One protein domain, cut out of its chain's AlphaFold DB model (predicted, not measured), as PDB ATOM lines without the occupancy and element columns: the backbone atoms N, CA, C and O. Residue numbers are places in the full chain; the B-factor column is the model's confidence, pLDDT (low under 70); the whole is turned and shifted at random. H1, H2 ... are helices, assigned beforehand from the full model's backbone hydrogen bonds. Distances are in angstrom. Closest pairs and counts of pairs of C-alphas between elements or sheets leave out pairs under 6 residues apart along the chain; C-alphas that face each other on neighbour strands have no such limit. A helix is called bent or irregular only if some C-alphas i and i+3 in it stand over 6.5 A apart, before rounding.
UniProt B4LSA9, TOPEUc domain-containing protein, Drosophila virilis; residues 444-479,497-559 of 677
ATOM      1  N   PRO A 444     159.756 148.547 161.037       88.88
ATOM      2  CA  PRO A 444     160.840 149.267 161.700       88.88
ATOM      3  C   PRO A 444     160.678 149.309 163.227       88.88
ATOM      4  O   PRO A 444     159.640 149.707 163.760       88.88
ATOM      5  N   ARG A 445     161.750 148.985 163.963       84.00
ATOM      6  CA  ARG A 445     161.731 148.923 165.442       84.00
ATOM      7  C   ARG A 445     161.400 150.253 166.121       84.00
ATOM      8  O   ARG A 445     160.815 150.253 167.195       84.00
ATOM      9  N   LYS A 446     161.803 151.371 165.511       84.00
ATOM     10  CA  LYS A 446     161.576 152.736 166.018       84.00
ATOM     11  C   LYS A 446     160.313 153.392 165.438       84.00
ATOM     12  O   LYS A 446     160.122 154.588 165.629       84.00
ATOM     13  N   ALA A 447     159.487 152.648 164.697       87.19
ATOM     14  CA  ALA A 447     158.214 153.165 164.206       87.19
ATOM     15  C   ALA A 447     157.278 153.523 165.373       87.19
ATOM     16  O   ALA A 447     157.400 152.975 166.469       87.19
ATOM     17  N   SER A 448     156.329 154.431 165.133       88.69
ATOM     18  CA  SER A 448     155.312 154.764 166.131       88.69
ATOM     19  C   SER A 448     154.428 153.552 166.442       88.69
ATOM     20  O   SER A 448     154.219 152.684 165.588       88.69
ATOM     21  N   LEU A 449     153.860 153.517 167.651       87.44
ATOM     22  CA  LEU A 449     152.955 152.447 168.081       87.44
ATOM     23  C   LEU A 449     151.802 152.246 167.083       87.44
ATOM     24  O   LEU A 449     151.452 151.116 166.752       87.44
ATOM     25  N   THR A 450     151.260 153.339 166.545       86.81
ATOM     26  CA  THR A 450     150.213 153.332 165.515       86.81
ATOM     27  C   THR A 450     150.642 152.561 164.266       86.81
ATOM     28  O   THR A 450     149.917 151.677 163.811       86.81
ATOM     29  N   VAL A 451     151.834 152.847 163.728       88.19
ATOM     30  CA  VAL A 451     152.366 152.166 162.535       88.19
ATOM     31  C   VAL A 451     152.616 150.688 162.824       88.19
ATOM     32  O   VAL A 451     152.255 149.832 162.020       88.19
ATOM     33  N   GLN A 452     153.171 150.374 163.995       90.44
ATOM     34  CA  GLN A 452     153.433 148.998 164.408       90.44
ATOM     35  C   GLN A 452     152.140 148.179 164.527       90.44
ATOM     36  O   GLN A 452     152.075 147.065 164.011       90.44
ATOM     37  N   LEU A 453     151.090 148.726 165.149       89.88
ATOM     38  CA  LEU A 453     149.803 148.037 165.296       89.88
ATOM     39  C   LEU A 453     149.064 147.872 163.960       89.88
ATOM     40  O   LEU A 453     148.458 146.826 163.725       89.88
ATOM     41  N   LEU A 454     149.128 148.862 163.063       89.19
ATOM     42  CA  LEU A 454     148.567 148.735 161.712       89.19
ATOM     43  C   LEU A 454     149.280 147.646 160.906       89.19
ATOM     44  O   LEU A 454     148.611 146.814 160.291       89.19
ATOM     45  N   ALA A 455     150.614 147.604 160.959       90.44
ATOM     46  CA  ALA A 455     151.401 146.568 160.300       90.44
ATOM     47  C   ALA A 455     151.115 145.174 160.882       90.44
ATOM     48  O   ALA A 455     150.936 144.217 160.131       90.44
ATOM     49  N   TYR A 456     150.980 145.065 162.208       93.69
ATOM     50  CA  TYR A 456     150.580 143.825 162.872       93.69
ATOM     51  C   TYR A 456     149.196 143.349 162.401       93.69
ATOM     52  O   TYR A 456     149.025 142.185 162.041       93.69
ATOM     53  N   ASN A 457     148.214 144.251 162.319       91.56
ATOM     54  CA  ASN A 457     146.879 143.913 161.822       91.56
ATOM     55  C   ASN A 457     146.880 143.505 160.350       91.56
ATOM     56  O   ASN A 457     146.161 142.578 159.979       91.56
ATOM     57  N   GLN A 458     147.683 144.164 159.517       91.44
ATOM     58  CA  GLN A 458     147.851 143.780 158.120       91.44
ATOM     59  C   GLN A 458     148.455 142.372 158.003       91.44
ATOM     60  O   GLN A 458     147.920 141.540 157.273       91.44
ATOM     61  N   ALA A 459     149.484 142.062 158.796       94.00
ATOM     62  CA  ALA A 459     150.065 140.724 158.851       94.00
ATOM     63  C   ALA A 459     149.036 139.665 159.288       94.00
ATOM     64  O   ALA A 459     148.922 138.613 158.660       94.00
ATOM     65  N   LEU A 460     148.218 139.954 160.307       91.62
ATOM     66  CA  LEU A 460     147.148 139.046 160.730       91.62
ATOM     67  C   LEU A 460     146.059 138.857 159.667       91.62
ATOM     68  O   LEU A 460     145.494 137.769 159.573       91.62
ATOM     69  N   LYS A 461     145.758 139.876 158.853       89.06
ATOM     70  CA  LYS A 461     144.827 139.734 157.721       89.06
ATOM     71  C   LYS A 461     145.361 138.772 156.668       89.06
ATOM     72  O   LYS A 461     144.596 137.954 156.162       89.06
ATOM     73  N   GLU A 462     146.650 138.845 156.362       90.31
ATOM     74  CA  GLU A 462     147.295 137.916 155.432       90.31
ATOM     75  C   GLU A 462     147.296 136.487 155.978       90.31
ATOM     76  O   GLU A 462     146.881 135.568 155.274       90.31
ATOM     77  N   VAL A 463     147.645 136.308 157.256       90.06
ATOM     78  CA  VAL A 463     147.553 135.009 157.942       90.06
ATOM     79  C   VAL A 463     146.127 134.470 157.912       90.06
ATOM     80  O   VAL A 463     145.913 133.302 157.590       90.06
ATOM     81  N   HIS A 464     145.136 135.309 158.220       85.19
ATOM     82  CA  HIS A 464     143.736 134.904 158.183       85.19
ATOM     83  C   HIS A 464     143.313 134.490 156.772       85.19
ATOM     84  O   HIS A 464     142.671 133.458 156.620       85.19
ATOM     85  N   SER A 465     143.701 135.249 155.746       83.81
ATOM     86  CA  SER A 465     143.428 134.932 154.338       83.81
ATOM     87  C   SER A 465     144.078 133.614 153.896       83.81
ATOM     88  O   SER A 465     143.496 132.862 153.115       83.81
ATOM     89  N   PHE A 466     145.266 133.303 154.419       85.44
ATOM     90  CA  PHE A 466     145.942 132.033 154.177       85.44
ATOM     91  C   PHE A 466     145.201 130.855 154.837       85.44
ATOM     92  O   PHE A 466     144.811 129.922 154.136       85.44
ATOM     93  N   CYS A 467     144.964 130.928 156.155       78.25
ATOM     94  CA  CYS A 467     144.432 129.818 156.964       78.25
ATOM     95  C   CYS A 467     142.924 129.597 156.800       78.25
ATOM     96  O   CYS A 467     142.405 128.508 157.043       78.25
ATOM     97  N   SER A 468     142.185 130.657 156.491       65.69
ATOM     98  CA  SER A 468     140.733 130.619 156.443       65.69
ATOM     99  C   SER A 468     140.276 130.296 155.028       65.69
ATOM    100  O   SER A 468     140.424 131.101 154.112       65.69
ATOM    101  N   ASN A 469     139.557 129.185 154.869       53.84
ATOM    102  CA  ASN A 469     138.709 128.960 153.692       53.84
ATOM    103  C   ASN A 469     137.515 129.941 153.622       53.84
ATOM    104  O   ASN A 469     136.630 129.784 152.783       53.84
ATOM    105  N   ARG A 470     137.448 130.958 154.499       42.16
ATOM    106  CA  ARG A 470     136.427 132.008 154.474       42.16
ATOM    107  C   ARG A 470     136.959 133.248 153.768       42.16
ATOM    108  O   ARG A 470     137.798 133.960 154.308       42.16
ATOM    109  N   GLN A 471     136.313 133.618 152.669       34.84
ATOM    110  CA  GLN A 471     136.133 135.030 152.346       34.84
ATOM    111  C   GLN A 471     135.044 135.592 153.272       34.84
ATOM    112  O   GLN A 471     133.890 135.739 152.884       34.84
ATOM    113  N   ARG A 472     135.365 135.867 154.542       34.78
ATOM    114  CA  ARG A 472     134.635 136.948 155.217       34.78
ATOM    115  C   ARG A 472     135.332 138.224 154.790       34.78
ATOM    116  O   ARG A 472     136.547 138.311 154.939       34.78
ATOM    117  N   ASN A 473     134.569 139.184 154.274       32.44
ATOM    118  CA  ASN A 473     135.028 140.559 154.132       32.44
ATOM    119  C   ASN A 473     135.494 141.025 155.513       32.44
ATOM    120  O   ASN A 473     134.694 141.423 156.357       32.44
ATOM    121  N   VAL A 474     136.791 140.895 155.781       38.81
ATOM    122  CA  VAL A 474     137.409 141.576 156.904       38.81
ATOM    123  C   VAL A 474     137.305 143.042 156.535       38.81
ATOM    124  O   VAL A 474     137.884 143.444 155.525       38.81
ATOM    125  N   ALA A 475     136.536 143.806 157.316       36.28
ATOM    126  CA  ALA A 475     136.341 145.232 157.084       36.28
ATOM    127  C   ALA A 475     137.689 145.886 156.720       36.28
ATOM    128  O   ALA A 475     138.710 145.534 157.342       36.28
ATOM    129  N   PRO A 476     137.739 146.758 155.693       38.03
ATOM    130  CA  PRO A 476     138.964 147.446 155.301       38.03
ATOM    131  C   PRO A 476     139.667 147.993 156.545       38.03
ATOM    132  O   PRO A 476     139.004 148.479 157.461       38.03
ATOM    133  N   LEU A 477     141.001 147.865 156.622       44.12
ATOM    134  CA  LEU A 477     141.706 148.618 157.666       44.12
ATOM    135  C   LEU A 477     141.365 150.091 157.422       44.12
ATOM    136  O   LEU A 477     141.294 150.478 156.250       44.12
ATOM    137  N   PRO A 478     141.150 150.906 158.468       40.19
ATOM    138  CA  PRO A 478     141.085 152.345 158.281       40.19
ATOM    139  C   PRO A 478     142.299 152.751 157.443       40.19
ATOM    140  O   PRO A 478     143.431 152.440 157.821       40.19
ATOM    141  N   ALA A 479     142.067 153.343 156.267       33.31
ATOM    142  CA  ALA A 479     143.164 153.766 155.409       33.31
ATOM    143  C   ALA A 479     144.073 154.696 156.229       33.31
ATOM    144  O   ALA A 479     143.542 155.559 156.942       33.31
ATOM    145  N   LEU A 497     144.333 155.032 168.276       79.56
ATOM    146  CA  LEU A 497     144.871 153.827 168.913       79.56
ATOM    147  C   LEU A 497     143.759 152.914 169.447       79.56
ATOM    148  O   LEU A 497     143.803 151.700 169.234       79.56
ATOM    149  N   LYS A 498     142.722 153.482 170.075       78.00
ATOM    150  CA  LYS A 498     141.547 152.725 170.532       78.00
ATOM    151  C   LYS A 498     140.816 152.064 169.362       78.00
ATOM    152  O   LYS A 498     140.469 150.888 169.452       78.00
ATOM    153  N   SER A 499     140.635 152.784 168.252       79.12
ATOM    154  CA  SER A 499     140.035 152.248 167.024       79.12
ATOM    155  C   SER A 499     140.859 151.102 166.428       79.12
ATOM    156  O   SER A 499     140.319 150.030 166.154       79.12
ATOM    157  N   ILE A 500     142.179 151.264 166.298       81.69
ATOM    158  CA  ILE A 500     143.075 150.213 165.789       81.69
ATOM    159  C   ILE A 500     143.013 148.973 166.687       81.69
ATOM    160  O   ILE A 500     142.905 147.846 166.199       81.69
ATOM    161  N   SER A 501     143.031 149.163 168.005       75.81
ATOM    162  CA  SER A 501     142.990 148.062 168.965       75.81
ATOM    163  C   SER A 501     141.653 147.300 168.921       75.81
ATOM    164  O   SER A 501     141.645 146.068 168.919       75.81
ATOM    165  N   LEU A 502     140.527 148.001 168.721       73.88
ATOM    166  CA  LEU A 502     139.214 147.380 168.480       73.88
ATOM    167  C   LEU A 502     139.195 146.477 167.234       73.88
ATOM    168  O   LEU A 502     138.558 145.426 167.267       73.88
ATOM    169  N   HIS A 503     139.921 146.832 166.168       79.25
ATOM    170  CA  HIS A 503     140.071 145.984 164.972       79.25
ATOM    171  C   HIS A 503     141.080 144.842 165.170       79.25
ATOM    172  O   HIS A 503     140.971 143.797 164.530       79.25
ATOM    173  N   THR A 504     142.045 145.021 166.074       81.81
ATOM    174  CA  THR A 504     143.088 144.029 166.384       81.81
ATOM    175  C   THR A 504     142.491 142.805 167.071       81.81
ATOM    176  O   THR A 504     142.792 141.672 166.700       81.81
ATOM    177  N   LYS A 505     141.596 143.020 168.043       79.69
ATOM    178  CA  LYS A 505     140.964 141.949 168.824       79.69
ATOM    179  C   LYS A 505     140.341 140.835 167.960       79.69
ATOM    180  O   LYS A 505     140.771 139.696 168.123       79.69
ATOM    181  N   PRO A 506     139.400 141.100 167.029       79.56
ATOM    182  CA  PRO A 506     138.790 140.044 166.218       79.56
ATOM    183  C   PRO A 506     139.791 139.342 165.287       79.56
ATOM    184  O   PRO A 506     139.629 138.156 165.011       79.56
ATOM    185  N   LEU A 507     140.835 140.039 164.818       83.00
ATOM    186  CA  LEU A 507     141.891 139.441 163.992       83.00
ATOM    187  C   LEU A 507     142.754 138.467 164.793       83.00
ATOM    188  O   LEU A 507     142.986 137.346 164.344       83.00
ATOM    189  N   VAL A 508     143.192 138.878 165.985       83.69
ATOM    190  CA  VAL A 508     143.929 138.014 166.917       83.69
ATOM    191  C   VAL A 508     143.085 136.789 167.234       83.69
ATOM    192  O   VAL A 508     143.529 135.665 167.060       83.69
ATOM    193  N   GLU A 509     141.832 137.000 167.617       76.81
ATOM    194  CA  GLU A 509     140.869 135.948 167.923       76.81
ATOM    195  C   GLU A 509     140.656 134.948 166.773       76.81
ATOM    196  O   GLU A 509     140.545 133.749 167.018       76.81
ATOM    197  N   ALA A 510     140.651 135.420 165.524       76.94
ATOM    198  CA  ALA A 510     140.466 134.585 164.338       76.94
ATOM    199  C   ALA A 510     141.729 133.838 163.874       76.94
ATOM    200  O   ALA A 510     141.628 132.954 163.022       76.94
ATOM    201  N   THR A 511     142.908 134.205 164.379       83.44
ATOM    202  CA  THR A 511     144.207 133.655 163.946       83.44
ATOM    203  C   THR A 511     144.965 132.938 165.060       83.44
ATOM    204  O   THR A 511     145.869 132.160 164.771       83.44
ATOM    205  N   LEU A 512     144.573 133.132 166.323       82.12
ATOM    206  CA  LEU A 512     145.267 132.606 167.503       82.12
ATOM    207  C   LEU A 512     145.448 131.084 167.487       82.12
ATOM    208  O   LEU A 512     146.419 130.581 168.038       82.12
ATOM    209  N   ILE A 513     144.526 130.368 166.845       81.19
ATOM    210  CA  ILE A 513     144.540 128.905 166.725       81.19
ATOM    211  C   ILE A 513     145.600 128.379 165.740       81.19
ATOM    212  O   ILE A 513     145.798 127.175 165.657       81.19
ATOM    213  N   TYR A 514     146.272 129.258 164.988       86.25
ATOM    214  CA  TYR A 514     147.292 128.901 163.993       86.25
ATOM    215  C   TYR A 514     148.667 129.506 164.297       86.25
ATOM    216  O   TYR A 514     149.616 129.286 163.552       86.25
ATOM    217  N   LEU A 515     148.791 130.317 165.345       90.94
ATOM    218  CA  LEU A 515     149.979 131.135 165.565       90.94
ATOM    219  C   LEU A 515     150.729 130.713 166.819       90.94
ATOM    220  O   LEU A 515     150.132 130.534 167.881       90.94
ATOM    221  N   ASP A 516     152.056 130.654 166.714       93.12
ATOM    222  CA  ASP A 516     152.924 130.598 167.882       93.12
ATOM    223  C   ASP A 516     152.942 131.969 168.590       93.12
ATOM    224  O   ASP A 516     153.507 132.940 168.067       93.12
ATOM    225  N   PRO A 517     152.370 132.087 169.803       92.56
ATOM    226  CA  PRO A 517     152.293 133.365 170.501       92.56
ATOM    227  C   PRO A 517     153.666 133.927 170.887       92.56
ATOM    228  O   PRO A 517     153.790 135.132 171.121       92.56
ATOM    229  N   ARG A 518     154.718 133.095 170.936       93.44
ATOM    230  CA  ARG A 518     156.085 133.551 171.226       93.44
ATOM    231  C   ARG A 518     156.587 134.535 170.178       93.44
ATOM    232  O   ARG A 518     157.357 135.424 170.533       93.44
ATOM    233  N   ILE A 519     156.139 134.418 168.927       94.69
ATOM    234  CA  ILE A 519     156.523 135.320 167.833       94.69
ATOM    235  C   ILE A 519     156.014 136.731 168.127       94.69
ATOM    236  O   ILE A 519     156.807 137.675 168.202       94.69
ATOM    237  N   THR A 520     154.710 136.861 168.378       94.69
ATOM    238  CA  THR A 520     154.074 138.135 168.731       94.69
ATOM    239  C   THR A 520     154.674 138.722 170.002       94.69
ATOM    240  O   THR A 520     155.047 139.891 170.019       94.69
ATOM    241  N   ILE A 521     154.827 137.919 171.058       94.31
ATOM    242  CA  ILE A 521     155.384 138.383 172.335       94.31
ATOM    243  C   ILE A 521     156.828 138.872 172.159       94.31
ATOM    244  O   ILE A 521     157.174 139.953 172.631       94.31
ATOM    245  N   SER A 522     157.669 138.124 171.442       92.50
ATOM    246  CA  SER A 522     159.061 138.520 171.189       92.50
ATOM    247  C   SER A 522     159.146 139.785 170.338       92.50
ATOM    248  O   SER A 522     160.027 140.620 170.539       92.50
ATOM    249  N   TRP A 523     158.235 139.960 169.379       94.19
ATOM    250  CA  TRP A 523     158.122 141.204 168.624       94.19
ATOM    251  C   TRP A 523     157.707 142.379 169.521       94.19
ATOM    252  O   TRP A 523     158.375 143.411 169.482       94.19
ATOM    253  N   CYS A 524     156.718 142.200 170.404       92.94
ATOM    254  CA  CYS A 524     156.327 143.216 171.384       92.94
ATOM    255  C   CYS A 524     157.499 143.658 172.260       92.94
ATOM    256  O   CYS A 524     157.747 144.854 172.389       92.94
ATOM    257  N   LEU A 525     158.253 142.706 172.817       90.75
ATOM    258  CA  LEU A 525     159.409 143.003 173.665       90.75
ATOM    259  C   LEU A 525     160.494 143.770 172.892       90.75
ATOM    260  O   LEU A 525     161.005 144.776 173.382       90.75
ATOM    261  N   ARG A 526     160.801 143.359 171.653       89.06
ATOM    262  CA  ARG A 526     161.798 144.035 170.797       89.06
ATOM    263  C   ARG A 526     161.389 145.455 170.396       89.06
ATOM    264  O   ARG A 526     162.256 146.320 170.299       89.06
ATOM    265  N   CYS A 527     160.100 145.686 170.159       89.06
ATOM    266  CA  CYS A 527     159.548 146.980 169.750       89.06
ATOM    267  C   CYS A 527     159.073 147.842 170.933       89.06
ATOM    268  O   CYS A 527     158.597 148.951 170.714       89.06
ATOM    269  N   LYS A 528     159.209 147.355 172.178       89.50
ATOM    270  CA  LYS A 528     158.703 147.998 173.407       89.50
ATOM    271  C   LYS A 528     157.189 148.268 173.377       89.50
ATOM    272  O   LYS A 528     156.712 149.257 173.929       89.50
ATOM    273  N   ILE A 529     156.428 147.373 172.752       89.81
ATOM    274  CA  ILE A 529     154.964 147.430 172.687       89.81
ATOM    275  C   ILE A 529     154.391 146.702 173.911       89.81
ATOM    276  O   ILE A 529     154.789 145.565 174.184       89.81
ATOM    277  N   PRO A 530     153.430 147.291 174.644       89.00
ATOM    278  CA  PRO A 530     152.779 146.592 175.741       89.00
ATOM    279  C   PRO A 530     151.973 145.398 175.208       89.00
ATOM    280  O   PRO A 530     151.120 145.545 174.336       89.00
ATOM    281  N   ILE A 531     152.193 144.206 175.772       90.56
ATOM    282  CA  ILE A 531     151.500 142.965 175.367       90.56
ATOM    283  C   ILE A 531     149.969 143.119 175.464       90.56
ATOM    284  O   ILE A 531     149.228 142.541 174.666       90.56
ATOM    285  N   SER A 532     149.486 143.939 176.402       87.81
ATOM    286  CA  SER A 532     148.069 144.274 176.574       87.81
ATOM    287  C   SER A 532     147.449 145.030 175.393       87.81
ATOM    288  O   SER A 532     146.233 144.952 175.233       87.81
ATOM    289  N   ALA A 533     148.242 145.704 174.551       85.50
ATOM    290  CA  ALA A 533     147.745 146.368 173.343       85.50
ATOM    291  C   ALA A 533     147.378 145.381 172.224       85.50
ATOM    292  O   ALA A 533     146.530 145.699 171.391       85.50
ATOM    293  N   ILE A 534     147.981 144.185 172.218       88.81
ATOM    294  CA  ILE A 534     147.668 143.113 171.261       88.81
ATOM    295  C   ILE A 534     146.693 142.115 171.882       88.81
ATOM    296  O   ILE A 534     145.596 141.890 171.373       88.81
ATOM    297  N   TYR A 535     147.067 141.531 173.020       87.81
ATOM    298  CA  TYR A 535     146.225 140.590 173.749       87.81
ATOM    299  C   TYR A 535     145.402 141.344 174.788       87.81
ATOM    300  O   TYR A 535     145.717 141.326 175.976       87.81
ATOM    301  N   MET A 536     144.343 142.020 174.338       81.50
ATOM    302  CA  MET A 536     143.498 142.878 175.188       81.50
ATOM    303  C   MET A 536     142.756 142.093 176.280       81.50
ATOM    304  O   MET A 536     142.594 142.584 177.399       81.50
ATOM    305  N   SER A 537     142.346 140.857 175.979       80.81
ATOM    306  CA  SER A 537     141.637 139.975 176.913       80.81
ATOM    307  C   SER A 537     142.563 139.447 178.011       80.81
ATOM    308  O   SER A 537     143.577 138.802 177.732       80.81
ATOM    309  N   SER A 538     142.182 139.658 179.273       75.38
ATOM    310  CA  SER A 538     142.893 139.105 180.434       75.38
ATOM    311  C   SER A 538     142.903 137.573 180.428       75.38
ATOM    312  O   SER A 538     143.918 136.976 180.780       75.38
ATOM    313  N   ALA A 539     141.827 136.934 179.960       75.94
ATOM    314  CA  ALA A 539     141.737 135.482 179.834       75.94
ATOM    315  C   ALA A 539     142.765 134.923 178.834       75.94
ATOM    316  O   ALA A 539     143.430 133.930 179.124       75.94
ATOM    317  N   ILE A 540     142.960 135.590 177.688       79.19
ATOM    318  CA  ILE A 540     143.985 135.196 176.706       79.19
ATOM    319  C   ILE A 540     145.382 135.384 177.303       79.19
ATOM    320  O   ILE A 540     146.205 134.475 177.230       79.19
ATOM    321  N   ARG A 541     145.646 136.521 177.964       85.38
ATOM    322  CA  ARG A 541     146.949 136.762 178.608       85.38
ATOM    323  C   ARG A 541     147.284 135.707 179.663       85.38
ATOM    324  O   ARG A 541     148.422 135.253 179.690       85.38
ATOM    325  N   LYS A 542     146.308 135.259 180.468       80.81
ATOM    326  CA  LYS A 542     146.493 134.157 181.432       80.81
ATOM    327  C   LYS A 542     146.946 132.862 180.745       80.81
ATOM    328  O   LYS A 542     147.883 132.224 181.214       80.81
ATOM    329  N   LYS A 543     146.365 132.520 179.589       81.12
ATOM    330  CA  LYS A 543     146.777 131.347 178.791       81.12
ATOM    331  C   LYS A 543     148.183 131.485 178.179       81.12
ATOM    332  O   LYS A 543     148.818 130.479 177.877       81.12
ATOM    333  N   LEU A 544     148.684 132.712 178.007       86.25
ATOM    334  CA  LEU A 544     149.971 133.029 177.371       86.25
ATOM    335  C   LEU A 544     151.128 133.283 178.351       86.25
ATOM    336  O   LEU A 544     152.231 133.637 177.923       86.25
ATOM    337  N   ILE A 545     150.908 133.102 179.656       85.50
ATOM    338  CA  ILE A 545     151.932 133.342 180.687       85.50
ATOM    339  C   ILE A 545     153.201 132.532 180.408       85.50
ATOM    340  O   ILE A 545     154.300 133.076 180.494       85.50
ATOM    341  N   TRP A 546     153.067 131.258 180.032       85.94
ATOM    342  CA  TRP A 546     154.213 130.394 179.733       85.94
ATOM    343  C   TRP A 546     155.065 130.949 178.577       85.94
ATOM    344  O   TRP A 546     156.290 130.998 178.685       85.94
ATOM    345  N   ALA A 547     154.429 131.442 177.509       87.69
ATOM    346  CA  ALA A 547     155.107 132.005 176.344       87.69
ATOM    347  C   ALA A 547     155.762 133.352 176.675       87.69
ATOM    348  O   ALA A 547     156.849 133.660 176.192       87.69
ATOM    349  N   THR A 548     155.124 134.130 177.555       87.56
ATOM    350  CA  THR A 548     155.653 135.409 178.038       87.56
ATOM    351  C   THR A 548     156.892 135.201 178.901       87.56
ATOM    352  O   THR A 548     157.912 135.840 178.658       87.56
ATOM    353  N   LYS A 549     156.844 134.257 179.850       85.81
ATOM    354  CA  LYS A 549     158.008 133.868 180.662       85.81
ATOM    355  C   LYS A 549     159.167 133.401 179.782       85.81
ATOM    356  O   LYS A 549     160.285 133.875 179.952       85.81
ATOM    357  N   TRP A 550     158.890 132.531 178.809       88.50
ATOM    358  CA  TRP A 550     159.896 132.038 177.867       88.50
ATOM    359  C   TRP A 550     160.572 133.173 177.080       88.50
ATOM    360  O   TRP A 550     161.798 133.242 177.021       88.50
ATOM    361  N   ALA A 551     159.787 134.101 176.525       85.50
ATOM    362  CA  ALA A 551     160.320 135.209 175.734       85.50
ATOM    363  C   ALA A 551     161.124 136.209 176.583       85.50
ATOM    364  O   ALA A 551     162.153 136.704 176.128       85.50
ATOM    365  N   LEU A 552     160.693 136.478 177.821       84.38
ATOM    366  CA  LEU A 552     161.418 137.342 178.757       84.38
ATOM    367  C   LEU A 552     162.773 136.751 179.156       84.38
ATOM    368  O   LEU A 552     163.761 137.481 179.181       84.38
ATOM    369  N   LEU A 553     162.840 135.443 179.418       82.50
ATOM    370  CA  LEU A 553     164.103 134.762 179.721       82.50
ATOM    371  C   LEU A 553     165.101 134.911 178.569       82.50
ATOM    372  O   LEU A 553     166.235 135.330 178.790       82.50
ATOM    373  N   LEU A 554     164.670 134.653 177.332       78.50
ATOM    374  CA  LEU A 554     165.527 134.824 176.156       78.50
ATOM    375  C   LEU A 554     165.935 136.275 175.918       78.50
ATOM    376  O   LEU A 554     167.080 136.541 175.559       78.50
ATOM    377  N   PHE A 555     165.018 137.217 176.123       79.69
ATOM    378  CA  PHE A 555     165.315 138.637 175.981       79.69
ATOM    379  C   PHE A 555     166.370 139.096 176.998       79.69
ATOM    380  O   PHE A 555     167.321 139.781 176.626       79.69
ATOM    381  N   ASN A 556     166.263 138.652 178.254       76.81
ATOM    382  CA  ASN A 556     167.230 138.962 179.308       76.81
ATOM    383  C   ASN A 556     168.594 138.303 179.067       76.81
ATOM    384  O   ASN A 556     169.622 138.945 179.284       76.81
ATOM    385  N   LEU A 557     168.623 137.060 178.571       71.69
ATOM    386  CA  LEU A 557     169.861 136.391 178.154       71.69
ATOM    387  C   LEU A 557     170.539 137.141 177.001       71.69
ATOM    388  O   LEU A 557     171.741 137.388 177.047       71.69
ATOM    389  N   PHE A 558     169.766 137.574 176.001       70.44
ATOM    390  CA  PHE A 558     170.286 138.343 174.870       70.44
ATOM    391  C   PHE A 558     170.853 139.700 175.305       70.44
ATOM    392  O   PHE A 558     171.944 140.070 174.874       70.44
ATOM    393  N   ILE A 559     170.150 140.424 176.186       68.75
ATOM    394  CA  ILE A 559     170.658 141.681 176.753       68.75
ATOM    395  C   ILE A 559     171.955 141.421 177.511       68.75
ATOM    396  O   ILE A 559     172.943 142.086 177.215       68.75
TER     397      ILE A 559
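AT A GLANCE: This is residues 444 to 479 and 497 to 559 of the 677 residues of the protein "TOPEUc domain-containing protein" of Drosophila virilis (UniProt B4LSA9). Two helix pairs make an elongated body, H1 and H2 side by side and H3 and H6 as a V, with H6 reaching to one end of the long axis and the unnamed stretch of residues 468 to 479 lying at the other end, beyond H1 and H2. Short H4 sits between the pairs, packed on H2. The printed part has 99 residues with six named helices, H1 to H6, and no named strand; it is all helix, compact, with radius of gyration of the C-alphas 13.7 A and spans of 42 by 27 by 23 A.

HOW THE PARTS SIT: H1, residues 449 to 467, touches H2, residues 497 to 514, at a shallow tilt of 32 degrees, the same way; the closest C-alphas, His 464 and Thr 511, are 5.9 A apart. H2 has a kink of 40 degrees near residue 508 and is irregular, with C-alphas 510 and 513 7.4 A apart. H2 touches H4, residues 531 to 534, with residues 501 to 508 alone; the closest C-alphas, Ser 501 and Ala 533, are 6.7 A apart. H3, residues 517 to 527, touches H6, residues 545 to 559, at a steep tilt of 41 degrees; the closest C-alphas, Arg 518 and Ala 547, are 5.4 A apart. H5, residues 538 to 543, is close to H4 but not clearly touching. Every O i to N i+4 pair is within hydrogen-bond range in H1, H3, H5 and H6, and 10 of 14 in H2; H4 is too short.

IN THESE COORDINATES: H1, 26.6 A long, begins at C-alpha 449 (152.955, 152.447, 168.081). H6, 20.9 A, ends at C-alpha 559 (170.658, 141.681, 176.753).

THE WHOLE: Residues 480 to 496 are not printed; C-alphas 479 and 497 are 13.6 A apart across the cut. Residues 468 to 479 and 559 have pLDDT under 70.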